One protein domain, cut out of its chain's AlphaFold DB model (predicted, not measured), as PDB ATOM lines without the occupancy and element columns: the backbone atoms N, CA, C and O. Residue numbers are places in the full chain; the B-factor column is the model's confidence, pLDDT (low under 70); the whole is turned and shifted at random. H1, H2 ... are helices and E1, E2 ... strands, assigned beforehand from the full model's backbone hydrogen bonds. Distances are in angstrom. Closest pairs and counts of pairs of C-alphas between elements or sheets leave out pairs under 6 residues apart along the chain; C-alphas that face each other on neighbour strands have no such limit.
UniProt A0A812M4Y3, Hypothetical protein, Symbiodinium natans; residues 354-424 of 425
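AT A GLANCE: This is residues 354 to 424 of the 425 residues of the protein "Hypothetical protein" of Symbiodinium natans (UniProt A0A812M4Y3). A strongly twisted antiparallel sheet is built round one long strand, E2, with E1 along one side of it and E3 and E4 one after the other along the other side; three short helices, H1, H2 and H3, pack on this sheet. The links from E1 to E2 and from E2 to E3 make the two ends of the long axis. The 71 printed residues hold three named helices and then four named strands, in the order H1, H2, H3, E1, E2, E3, E4, and the class is mixed, helices and strands. The whole is compact, with a radius of gyration of the C-alphas of 12.1 A, and elongated in outline, spanning 38 by 23 by 20 A.

IN THESE COORDINATES: H1, residues 354 to 358, begins at C-alpha 354 at (207.868, 230.562, 206.185). H2 is residues 369 to 372 and H3 residues 376 to 380. E1, residues 382 to 387, is 17.5 A long. E2, residues 396 to 404, is the longest strand at 24.8 A and ends at C-alpha 404 at (201.305, 214.971, 222.135). E3 is residues 409 to 412, 9.9 A. E4, residues 419 to 423, is 10.5 A long and ends at C-alpha 423 at (210.115, 227.801, 201.800).

HOW THE PARTS SIT: The sheet is branched at E2. E1 lies on one side of it, beside residues 396 to 401, with N 386 and O 397 3.0 A apart, within hydrogen-bond range. On the other side lie E3, beside residues 401 to 404, with N 402 and O 411 at 2.8 A, and E4, beside residues 396 to 399, with N 398 and O 420 at 2.9 A. E1, E2 and E3 form a meander, each strand the antiparallel neighbour of the one before, in two hairpins. Residues 361 to 362 pair parallel with residues 382 to 383 of E1. H1 is on the sheet at a height of 7.5 A, over none of its strands; the closest C-alphas of H1 and E4 are those of Cys 354 and Cys 423, 5.6 A apart. H3, on the same face, is over E2 at a height of 6.4 A, with the C-alphas of Thr 380 and Thr 402 closest at 5.5 A. H2 is on the sheet at a height of 6.4 A, only just over E2, with 3 of its C-alphas falling on that strand; its closest C-alpha pair with E3 is Asn 370 and Cys 410, 5.1 A. H2 and H3 touch only at the corner, and only just, with 3 pairs of C-alphas within 8 A, the closest being Leu 372 and Cys 379 at 5.9 A. H1 and H3 are apart. In H1 and H3 every O i to N i+4 pair is within hydrogen-bond range; H2 is too short for one.

THE WHOLE: The two farthest C-alphas, Ser 392 and Glu 406, are 38.5 A apart. The printed part has no cut and no long link. Its mean pLDDT is 83.6, with residues 391 to 394 and 414 to 417 under 70.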
ATOM      1  N   CYS A 354     206.471 231.004 206.081       89.44
ATOM      2  CA  CYS A 354     207.868 230.562 206.185       89.44
ATOM      3  C   CYS A 354     208.635 231.306 207.287       89.44
ATOM      4  O   CYS A 354     209.527 230.735 207.912       89.44
ATOM      5  N   GLU A 355     208.264 232.555 207.580       86.88
ATOM      6  CA  GLU A 355     208.862 233.339 208.665       86.88
ATOM      7  C   GLU A 355     208.623 232.705 210.043       86.88
ATOM      8  O   GLU A 355     209.543 232.639 210.860       86.88
ATOM      9  N   GLU A 356     207.427 232.166 210.287       88.31
ATOM     10  CA  GLU A 356     207.099 231.498 211.551       88.31
ATOM     11  C   GLU A 356     207.944 230.244 211.766       88.31
ATOM     12  O   GLU A 356     208.394 229.974 212.877       88.31
ATOM     13  N   PHE A 357     208.242 229.511 210.695       87.88
ATOM     14  CA  PHE A 357     209.116 228.347 210.775       87.88
ATOM     15  C   PHE A 357     210.582 228.707 211.022       87.88
ATOM     16  O   PHE A 357     211.269 227.958 211.708       87.88
ATOM     17  N   ARG A 358     211.073 229.854 210.533       87.88
ATOM     18  CA  ARG A 358     212.453 230.299 210.817       87.88
ATOM     19  C   ARG A 358     212.682 230.648 212.287       87.88
ATOM     20  O   ARG A 358     213.822 230.632 212.741       87.88
ATOM     21  N   LYS A 359     211.614 230.938 213.035       89.56
ATOM     22  CA  LYS A 359     211.660 231.118 214.497       89.56
ATOM     23  C   LYS A 359     211.804 229.781 215.239       89.56
ATOM     24  O   LYS A 359     212.093 229.782 216.434       89.56
ATOM     25  N   LEU A 360     211.606 228.653 214.551       91.31
ATOM     26  CA  LEU A 360     211.739 227.306 215.094       91.31
ATOM     27  C   LEU A 360     213.145 226.745 214.822       91.31
ATOM     28  O   LEU A 360     213.776 227.005 213.799       91.31
ATOM     29  N   LYS A 361     213.641 225.906 215.728       92.06
ATOM     30  CA  LYS A 361     214.901 225.178 215.599       92.06
ATOM     31  C   LYS A 361     214.754 224.039 214.588       92.06
ATOM     32  O   LYS A 361     214.092 223.036 214.873       92.06
ATOM     33  N   LYS A 362     215.430 224.166 213.444       92.88
ATOM     34  CA  LYS A 362     215.542 223.096 212.444       92.88
ATOM     35  C   LYS A 362     216.238 221.875 213.042       92.88
ATOM     36  O   LYS A 362     217.329 221.981 213.610       92.88
ATOM     37  N   LEU A 363     215.613 220.715 212.908       91.56
ATOM     38  CA  LEU A 363     216.212 219.436 213.260       91.56
ATOM     39  C   LEU A 363     217.290 219.039 212.241       91.56
ATOM     40  O   LEU A 363     217.200 219.367 211.059       91.56
ATOM     41  N   GLY A 364     218.340 218.360 212.711       88.31
ATOM     42  CA  GLY A 364     219.400 217.840 211.841       88.31
ATOM     43  C   GLY A 364     218.865 216.853 210.796       88.31
ATOM     44  O   GLY A 364     217.771 216.321 210.948       88.31
ATOM     45  N   LYS A 365     219.654 216.581 209.750       84.19
ATOM     46  CA  LYS A 365     219.248 215.782 208.575       84.19
ATOM     47  C   LYS A 365     218.680 214.391 208.912       84.19
ATOM     48  O   LYS A 365     217.791 213.924 208.210       84.19
ATOM     49  N   ASP A 366     219.151 213.784 210.003       85.50
ATOM     50  CA  ASP A 366     218.718 212.460 210.474       85.50
ATOM     51  C   ASP A 366     217.791 212.528 211.706       85.50
ATOM     52  O   ASP A 366     217.351 211.502 212.229       85.50
ATOM     53  N   ALA A 367     217.488 213.734 212.196       85.75
ATOM     54  CA  ALA A 367     216.628 213.945 213.351       85.75
ATOM     55  C   ALA A 367     215.168 214.132 212.911       85.75
ATOM     56  O   ALA A 367     214.833 214.970 212.074       85.75
ATOM     57  N   THR A 368     214.279 213.349 213.516       87.12
ATOM     58  CA  THR A 368     212.824 213.457 213.337       87.12
ATOM     59  C   THR A 368     212.210 214.078 214.587       87.12
ATOM     60  O   THR A 368     212.835 214.062 215.643       87.12
ATOM     61  N   CYS A 369     210.980 214.596 214.528       88.75
ATOM     62  CA  CYS A 369     210.319 215.119 215.735       88.75
ATOM     63  C   CYS A 369     210.340 214.101 216.895       88.75
ATOM     64  O   CYS A 369     210.583 214.474 218.041       88.75
ATOM     65  N   ASN A 370     210.247 212.803 216.580       87.62
ATOM     66  CA  ASN A 370     210.292 211.710 217.553       87.62
ATOM     67  C   ASN A 370     211.592 211.664 218.384       87.62
ATOM     68  O   ASN A 370     211.586 211.105 219.482       87.62
ATOM     69  N   SER A 371     212.700 212.265 217.926       85.06
ATOM     70  CA  SER A 371     213.951 212.300 218.696       85.06
ATOM     71  C   SER A 371     213.940 213.290 219.872       85.06
ATOM     72  O   SER A 371     214.847 213.245 220.696       85.06
ATOM     73  N   LEU A 372     212.924 214.155 219.999       85.81
ATOM     74  CA  LEU A 372     212.809 215.178 221.058       85.81
ATOM     75  C   LEU A 372     211.983 214.734 222.290       85.81
ATOM     76  O   LEU A 372     211.590 215.571 223.095       85.81
ATOM     77  N   SER A 373     211.700 213.434 222.425       71.94
ATOM     78  CA  SER A 373     210.619 212.793 223.215       71.94
ATOM     79  C   SER A 373     210.378 213.158 224.699       71.94
ATOM     80  O   SER A 373     209.545 212.514 225.325       71.94
ATOM     81  N   LYS A 374     211.036 214.149 225.315       76.88
ATOM     82  CA  LYS A 374     210.840 214.470 226.747       76.88
ATOM     83  C   LYS A 374     210.725 215.954 227.091       76.88
ATOM     84  O   LYS A 374     210.545 216.276 228.260       76.88
ATOM     85  N   ASP A 375     210.804 216.841 226.107       83.50
ATOM     86  CA  ASP A 375     210.759 218.287 226.328       83.50
ATOM     87  C   ASP A 375     209.703 218.924 225.407       83.50
ATOM     88  O   ASP A 375     209.902 219.049 224.196       83.50
ATOM     89  N   GLU A 376     208.548 219.288 225.982       87.19
ATOM     90  CA  GLU A 376     207.430 219.939 225.276       87.19
ATOM     91  C   GLU A 376     207.871 221.257 224.625       87.19
ATOM     92  O   GLU A 376     207.467 221.564 223.497       87.19
ATOM     93  N   ALA A 377     208.745 222.014 225.296       87.88
ATOM     94  CA  ALA A 377     209.242 223.285 224.792       87.88
ATOM     95  C   ALA A 377     210.199 223.064 223.614       87.88
ATOM     96  O   ALA A 377     210.044 223.710 222.576       87.88
ATOM     97  N   ALA A 378     211.135 222.113 223.714       87.56
ATOM     98  CA  ALA A 378     212.014 221.762 222.595       87.56
ATOM     99  C   ALA A 378     211.231 221.204 221.397       87.56
ATOM    100  O   ALA A 378     211.554 221.523 220.258       87.56
ATOM    101  N   CYS A 379     210.184 220.411 221.642       89.50
ATOM    102  CA  CYS A 379     209.330 219.872 220.587       89.50
ATOM    103  C   CYS A 379     208.589 220.974 219.825       89.50
ATOM    104  O   CYS A 379     208.724 221.096 218.613       89.50
ATOM    105  N   THR A 380     207.833 221.809 220.536       88.75
ATOM    106  CA  THR A 380     206.971 222.828 219.914       88.75
ATOM    107  C   THR A 380     207.748 223.995 219.305       88.75
ATOM    108  O   THR A 380     207.203 224.717 218.463       88.75
ATOM    109  N   SER A 381     209.019 224.156 219.692       90.38
ATOM    110  CA  SER A 381     209.966 225.108 219.109       90.38
ATOM    111  C   SER A 381     210.825 224.517 217.987       90.38
ATOM    112  O   SER A 381     211.748 225.187 217.541       90.38
ATOM    113  N   SER A 382     210.533 223.307 217.492       92.44
ATOM    114  CA  SER A 382     211.294 222.649 216.426       92.44
ATOM    115  C   SER A 382     210.466 222.323 215.181       92.44
ATOM    116  O   SER A 382     209.242 222.190 215.216       92.44
ATOM    117  N   TYR A 383     211.164 222.171 214.056       93.62
ATOM    118  CA  TYR A 383     210.600 221.684 212.799       93.62
ATOM    119  C   TYR A 383     211.598 220.776 212.079       93.62
ATOM    120  O   TYR A 383     212.799 220.798 212.357       93.62
ATOM    121  N   THR A 384     211.107 219.989 211.130       90.81
ATOM    122  CA  THR A 384     211.938 219.199 210.214       90.81
ATOM    123  C   THR A 384     211.603 219.562 208.769       90.81
ATOM    124  O   THR A 384     210.510 220.069 208.490       90.81
ATOM    125  N   SER A 385     212.547 219.349 207.852       89.44
ATOM    126  CA  SER A 385     212.334 219.595 206.429       89.44
ATOM    127  C   SER A 385     212.718 218.395 205.574       89.44
ATOM    128  O   SER A 385     213.688 217.691 205.854       89.44
ATOM    129  N   TYR A 386     211.954 218.176 204.503       86.25
ATOM    130  CA  TYR A 386     212.169 217.081 203.558       86.25
ATOM    131  C   TYR A 386     212.142 217.602 202.115       86.25
ATOM    132  O   TYR A 386     211.358 218.507 201.812       86.25
ATOM    133  N   PRO A 387     212.966 217.059 201.204       82.62
ATOM    134  CA  PRO A 387     212.883 217.406 199.788       82.62
ATOM    135  C   PRO A 387     211.544 216.931 199.206       82.62
ATOM    136  O   PRO A 387     211.113 215.804 199.452       82.62
ATOM    137  N   LEU A 388     210.881 217.778 198.416       79.94
ATOM    138  CA  LEU A 388     209.656 217.386 197.716       79.94
ATOM    139  C   LEU A 388     209.998 216.452 196.545       79.94
ATOM    140  O   LEU A 388     210.639 216.863 195.578       79.94
ATOM    141  N   SER A 389     209.549 215.196 196.618       73.62
ATOM    142  CA  SER A 389     209.718 214.218 195.534       73.62
ATOM    143  C   SER A 389     209.093 214.731 194.228       73.62
ATOM    144  O   SER A 389     207.943 215.170 194.213       73.62
ATOM    145  N   GLY A 390     209.855 214.690 193.130       71.25
ATOM    146  CA  GLY A 390     209.383 215.062 191.789       71.25
ATOM    147  C   GLY A 390     209.432 216.556 191.436       71.25
ATOM    148  O   GLY A 390     208.916 216.931 190.384       71.25
ATOM    149  N   LYS A 391     210.042 217.419 192.263       61.94
ATOM    150  CA  LYS A 391     210.292 218.838 191.936       61.94
ATOM    151  C   LYS A 391     211.786 219.178 192.006       61.94
ATOM    152  O   LYS A 391     212.571 218.397 192.533       61.94
ATOM    153  N   SER A 392     212.169 220.326 191.430       59.53
ATOM    154  CA  SER A 392     213.541 220.861 191.478       59.53
ATOM    155  C   SER A 392     214.123 220.730 192.888       59.53
ATOM    156  O   SER A 392     213.424 221.016 193.862       59.53
ATOM    157  N   ALA A 393     215.393 220.323 192.994       60.56
ATOM    158  CA  ALA A 393     216.087 220.026 194.254       60.56
ATOM    159  C   ALA A 393     216.083 221.180 195.281       60.56
ATOM    160  O   ALA A 393     216.476 220.985 196.427       60.56
ATOM    161  N   SER A 394     215.631 222.373 194.887       63.59
ATOM    162  CA  SER A 394     215.513 223.565 195.722       63.59
ATOM    163  C   SER A 394     214.202 223.695 196.508       63.59
ATOM    164  O   SER A 394     214.090 224.622 197.310       63.59
ATOM    165  N   MET A 395     213.201 222.827 196.304       70.50
ATOM    166  CA  MET A 395     211.931 222.907 197.040       70.50
ATOM    167  C   MET A 395     211.875 221.904 198.199       70.50
ATOM    168  O   MET A 395     211.785 220.691 197.992       70.50
ATOM    169  N   THR A 396     211.863 222.420 199.427       81.75
ATOM    170  CA  THR A 396     211.648 221.631 200.644       81.75
ATOM    171  C   THR A 396     210.231 221.835 201.190       81.75
ATOM    172  O   THR A 396     209.585 222.862 200.959       81.75
ATOM    173  N   SER A 397     209.716 220.809 201.863       85.50
ATOM    174  CA  SER A 397     208.513 220.883 202.688       85.50
ATOM    175  C   SER A 397     208.926 220.984 204.145       85.50
ATOM    176  O   SER A 397     209.787 220.217 204.580       85.50
ATOM    177  N   TRP A 398     208.375 221.947 204.876       89.81
ATOM    178  CA  TRP A 398     208.671 222.191 206.285       89.81
ATOM    179  C   TRP A 398     207.466 221.777 207.126       89.81
ATOM    180  O   TRP A 398     206.340 222.187 206.842       89.81
ATOM    181  N   VAL A 399     207.699 220.958 208.154       89.94
ATOM    182  CA  VAL A 399     206.638 220.414 209.017       89.94
ATOM    183  C   VAL A 399     206.974 220.683 210.478       89.94
ATOM    184  O   VAL A 399     208.064 220.339 210.949       89.94
ATOM    185  N   LYS A 400     206.043 221.326 211.192       91.31
ATOM    186  CA  LYS A 400     206.202 221.655 212.612       91.31
ATOM    187  C   LYS A 400     206.086 220.390 213.463       91.31
ATOM    188  O   LYS A 400     205.263 219.515 213.191       91.31
ATOM    189  N   CYS A 401     206.906 220.315 214.504       91.44
ATOM    190  CA  CYS A 401     206.775 219.284 215.515       91.44
ATOM    191  C   CYS A 401     205.706 219.682 216.546       91.44
ATOM    192  O   CYS A 401     205.714 220.799 217.071       91.44
ATOM    193  N   THR A 402     204.806 218.756 216.865       90.06
ATOM    194  CA  THR A 402     203.742 218.946 217.857       90.06
ATOM    195  C   THR A 402     203.932 217.951 218.998       90.06
ATOM    196  O   THR A 402     204.159 216.761 218.774       90.06
ATOM    197  N   TYR A 403     203.875 218.443 220.238       90.88
ATOM    198  CA  TYR A 403     203.980 217.599 221.427       90.88
ATOM    199  C   TYR A 403     202.610 217.018 221.772       90.88
ATOM    200  O   TYR A 403     201.664 217.755 222.049       90.88
ATOM    201  N   ASP A 404     202.508 215.695 221.753       89.88
ATOM    202  CA  ASP A 404     201.305 214.971 222.135       89.88
ATOM    203  C   ASP A 404     201.357 214.655 223.636       89.88
ATOM    204  O   ASP A 404     202.141 213.816 224.087       89.88
ATOM    205  N   LYS A 405     200.510 215.343 224.410       87.50
ATOM    206  CA  LYS A 405     200.432 215.197 225.871       87.50
ATOM    207  C   LYS A 405     199.921 213.829 226.309       87.50
ATOM    208  O   LYS A 405     200.244 213.406 227.414       87.50
ATOM    209  N   GLU A 406     199.141 213.146 225.472       88.69
ATOM    210  CA  GLU A 406     198.590 211.831 225.804       88.69
ATOM    211  C   GLU A 406     199.652 210.744 225.658       88.69
ATOM    212  O   GLU A 406     199.755 209.859 226.506       88.69
ATOM    213  N   SER A 407     200.474 210.828 224.608       86.69
ATOM    214  CA  SER A 407     201.538 209.849 224.368       86.69
ATOM    215  C   SER A 407     202.903 210.248 224.931       86.69
ATOM    216  O   SER A 407     203.820 209.430 224.902       86.69
ATOM    217  N   LEU A 408     203.040 211.469 225.460       87.06
ATOM    218  CA  LEU A 408     204.302 212.074 225.904       87.06
ATOM    219  C   LEU A 408     205.389 212.035 224.814       87.06
ATOM    220  O   LEU A 408     206.575 211.906 225.113       87.06
ATOM    221  N   LEU A 409     204.993 212.132 223.540       88.62
ATOM    222  CA  LEU A 409     205.890 212.057 222.387       88.62
ATOM    223  C   LEU A 409     205.772 213.302 221.512       88.62
ATOM    224  O   LEU A 409     204.699 213.859 221.303       88.62
ATOM    225  N   CYS A 410     206.902 213.705 220.942       88.56
ATOM    226  CA  CYS A 410     206.956 214.753 219.939       88.56
ATOM    227  C   CYS A 410     206.756 214.136 218.552       88.56
ATOM    228  O   CYS A 410     207.558 213.296 218.152       88.56
ATOM    229  N   ARG A 411     205.704 214.515 217.825       88.94
ATOM    230  CA  ARG A 411     205.344 213.928 216.523       88.94
ATOM    231  C   ARG A 411     205.289 214.997 215.438       88.94
ATOM    232  O   ARG A 411     205.286 216.192 215.724       88.94
ATOM    233  N   LEU A 412     205.266 214.556 214.185       86.69
ATOM    234  CA  LEU A 412     204.874 215.430 213.083       86.69
ATOM    235  C   LEU A 412     203.391 215.741 213.222       86.69
ATOM    236  O   LEU A 412     202.608 214.847 213.544       86.69
ATOM    237  N   ASP A 413     203.015 216.988 212.976       78.44
ATOM    238  CA  ASP A 413     201.608 217.346 212.921       78.44
ATOM    239  C   ASP A 413     200.980 216.810 211.628       78.44
ATOM    240  O   ASP A 413     201.193 217.343 210.537       78.44
ATOM    241  N   ASP A 414     200.244 215.710 211.744       68.94
ATOM    242  CA  ASP A 414     199.573 215.031 210.639       68.94
ATOM    243  C   ASP A 414     198.231 215.680 210.266       68.94
ATOM    244  O   ASP A 414     197.642 215.348 209.234       68.94
ATOM    245  N   LYS A 415     197.764 216.672 211.037       68.44
ATOM    246  CA  LYS A 415     196.486 217.360 210.808       68.44
ATOM    247  C   LYS A 415     196.581 218.453 209.743       68.44
ATOM    248  O   LYS A 415     196.048 219.537 209.944       68.44
ATOM    249  N   GLY A 416     197.244 218.182 208.615       61.25
ATOM    250  CA  GLY A 416     197.134 218.864 207.308       61.25
ATOM    251  C   GLY A 416     197.369 220.385 207.202       61.25
ATOM    252  O   GLY A 416     197.534 220.881 206.093       61.25
ATOM    253  N   GLY A 417     197.390 221.139 208.301       68.81
ATOM    254  CA  GLY A 417     197.475 222.601 208.327       68.81
ATOM    255  C   GLY A 417     198.869 223.146 208.637       68.81
ATOM    256  O   GLY A 417     199.076 224.349 208.538       68.81
ATOM    257  N   ASN A 418     199.817 222.272 208.986       75.94
ATOM    258  CA  ASN A 418     201.154 222.641 209.464       75.94
ATOM    259  C   ASN A 418     202.286 222.146 208.543       75.94
ATOM    260  O   ASN A 418     203.447 222.121 208.954       75.94
ATOM    261  N   GLU A 419     201.954 221.761 207.306       84.12
ATOM    262  CA  GLU A 419     202.923 221.510 206.235       84.12
ATOM    263  C   GLU A 419     203.024 222.754 205.342       84.12
ATOM    264  O   GLU A 419     202.040 223.168 204.724       84.12
ATOM    265  N   LEU A 420     204.221 223.330 205.234       83.31
ATOM    266  CA  LEU A 420     204.482 224.475 204.371       83.31
ATOM    267  C   LEU A 420     205.454 224.098 203.252       83.31
ATOM    268  O   LEU A 420     206.587 223.693 203.501       83.31
ATOM    269  N   LYS A 421     205.006 224.228 202.000       85.06
ATOM    270  CA  LYS A 421     205.771 223.820 200.812       85.06
ATOM    271  C   LYS A 421     206.421 225.019 200.142       85.06
ATOM    272  O   LYS A 421     205.737 225.992 199.849       85.06
ATOM    273  N   GLY A 422     207.702 224.899 199.797       81.38
ATOM    274  CA  GLY A 422     208.395 225.897 198.978       81.38
ATOM    275  C   GLY A 422     209.010 227.053 199.764       81.38
ATOM    276  O   GLY A 422     209.261 228.100 199.177       81.38
ATOM    277  N   CYS A 423     209.268 226.871 201.060       83.94
ATOM    278  CA  CYS A 423     210.115 227.801 201.800       83.94
ATOM    279  C   CYS A 423     211.561 227.697 201.319       83.94
ATOM    280  O   CYS A 423     212.075 226.599 201.079       83.94
ATOM    281  N   ALA A 424     212.217 228.846 201.179       80.25
ATOM    282  CA  ALA A 424     213.643 228.887 200.923       80.25
ATOM    283  C   ALA A 424     214.394 228.618 202.233       80.25
ATOM    284  O   ALA A 424     214.264 229.401 203.183       80.25
TER     285      ALA A 424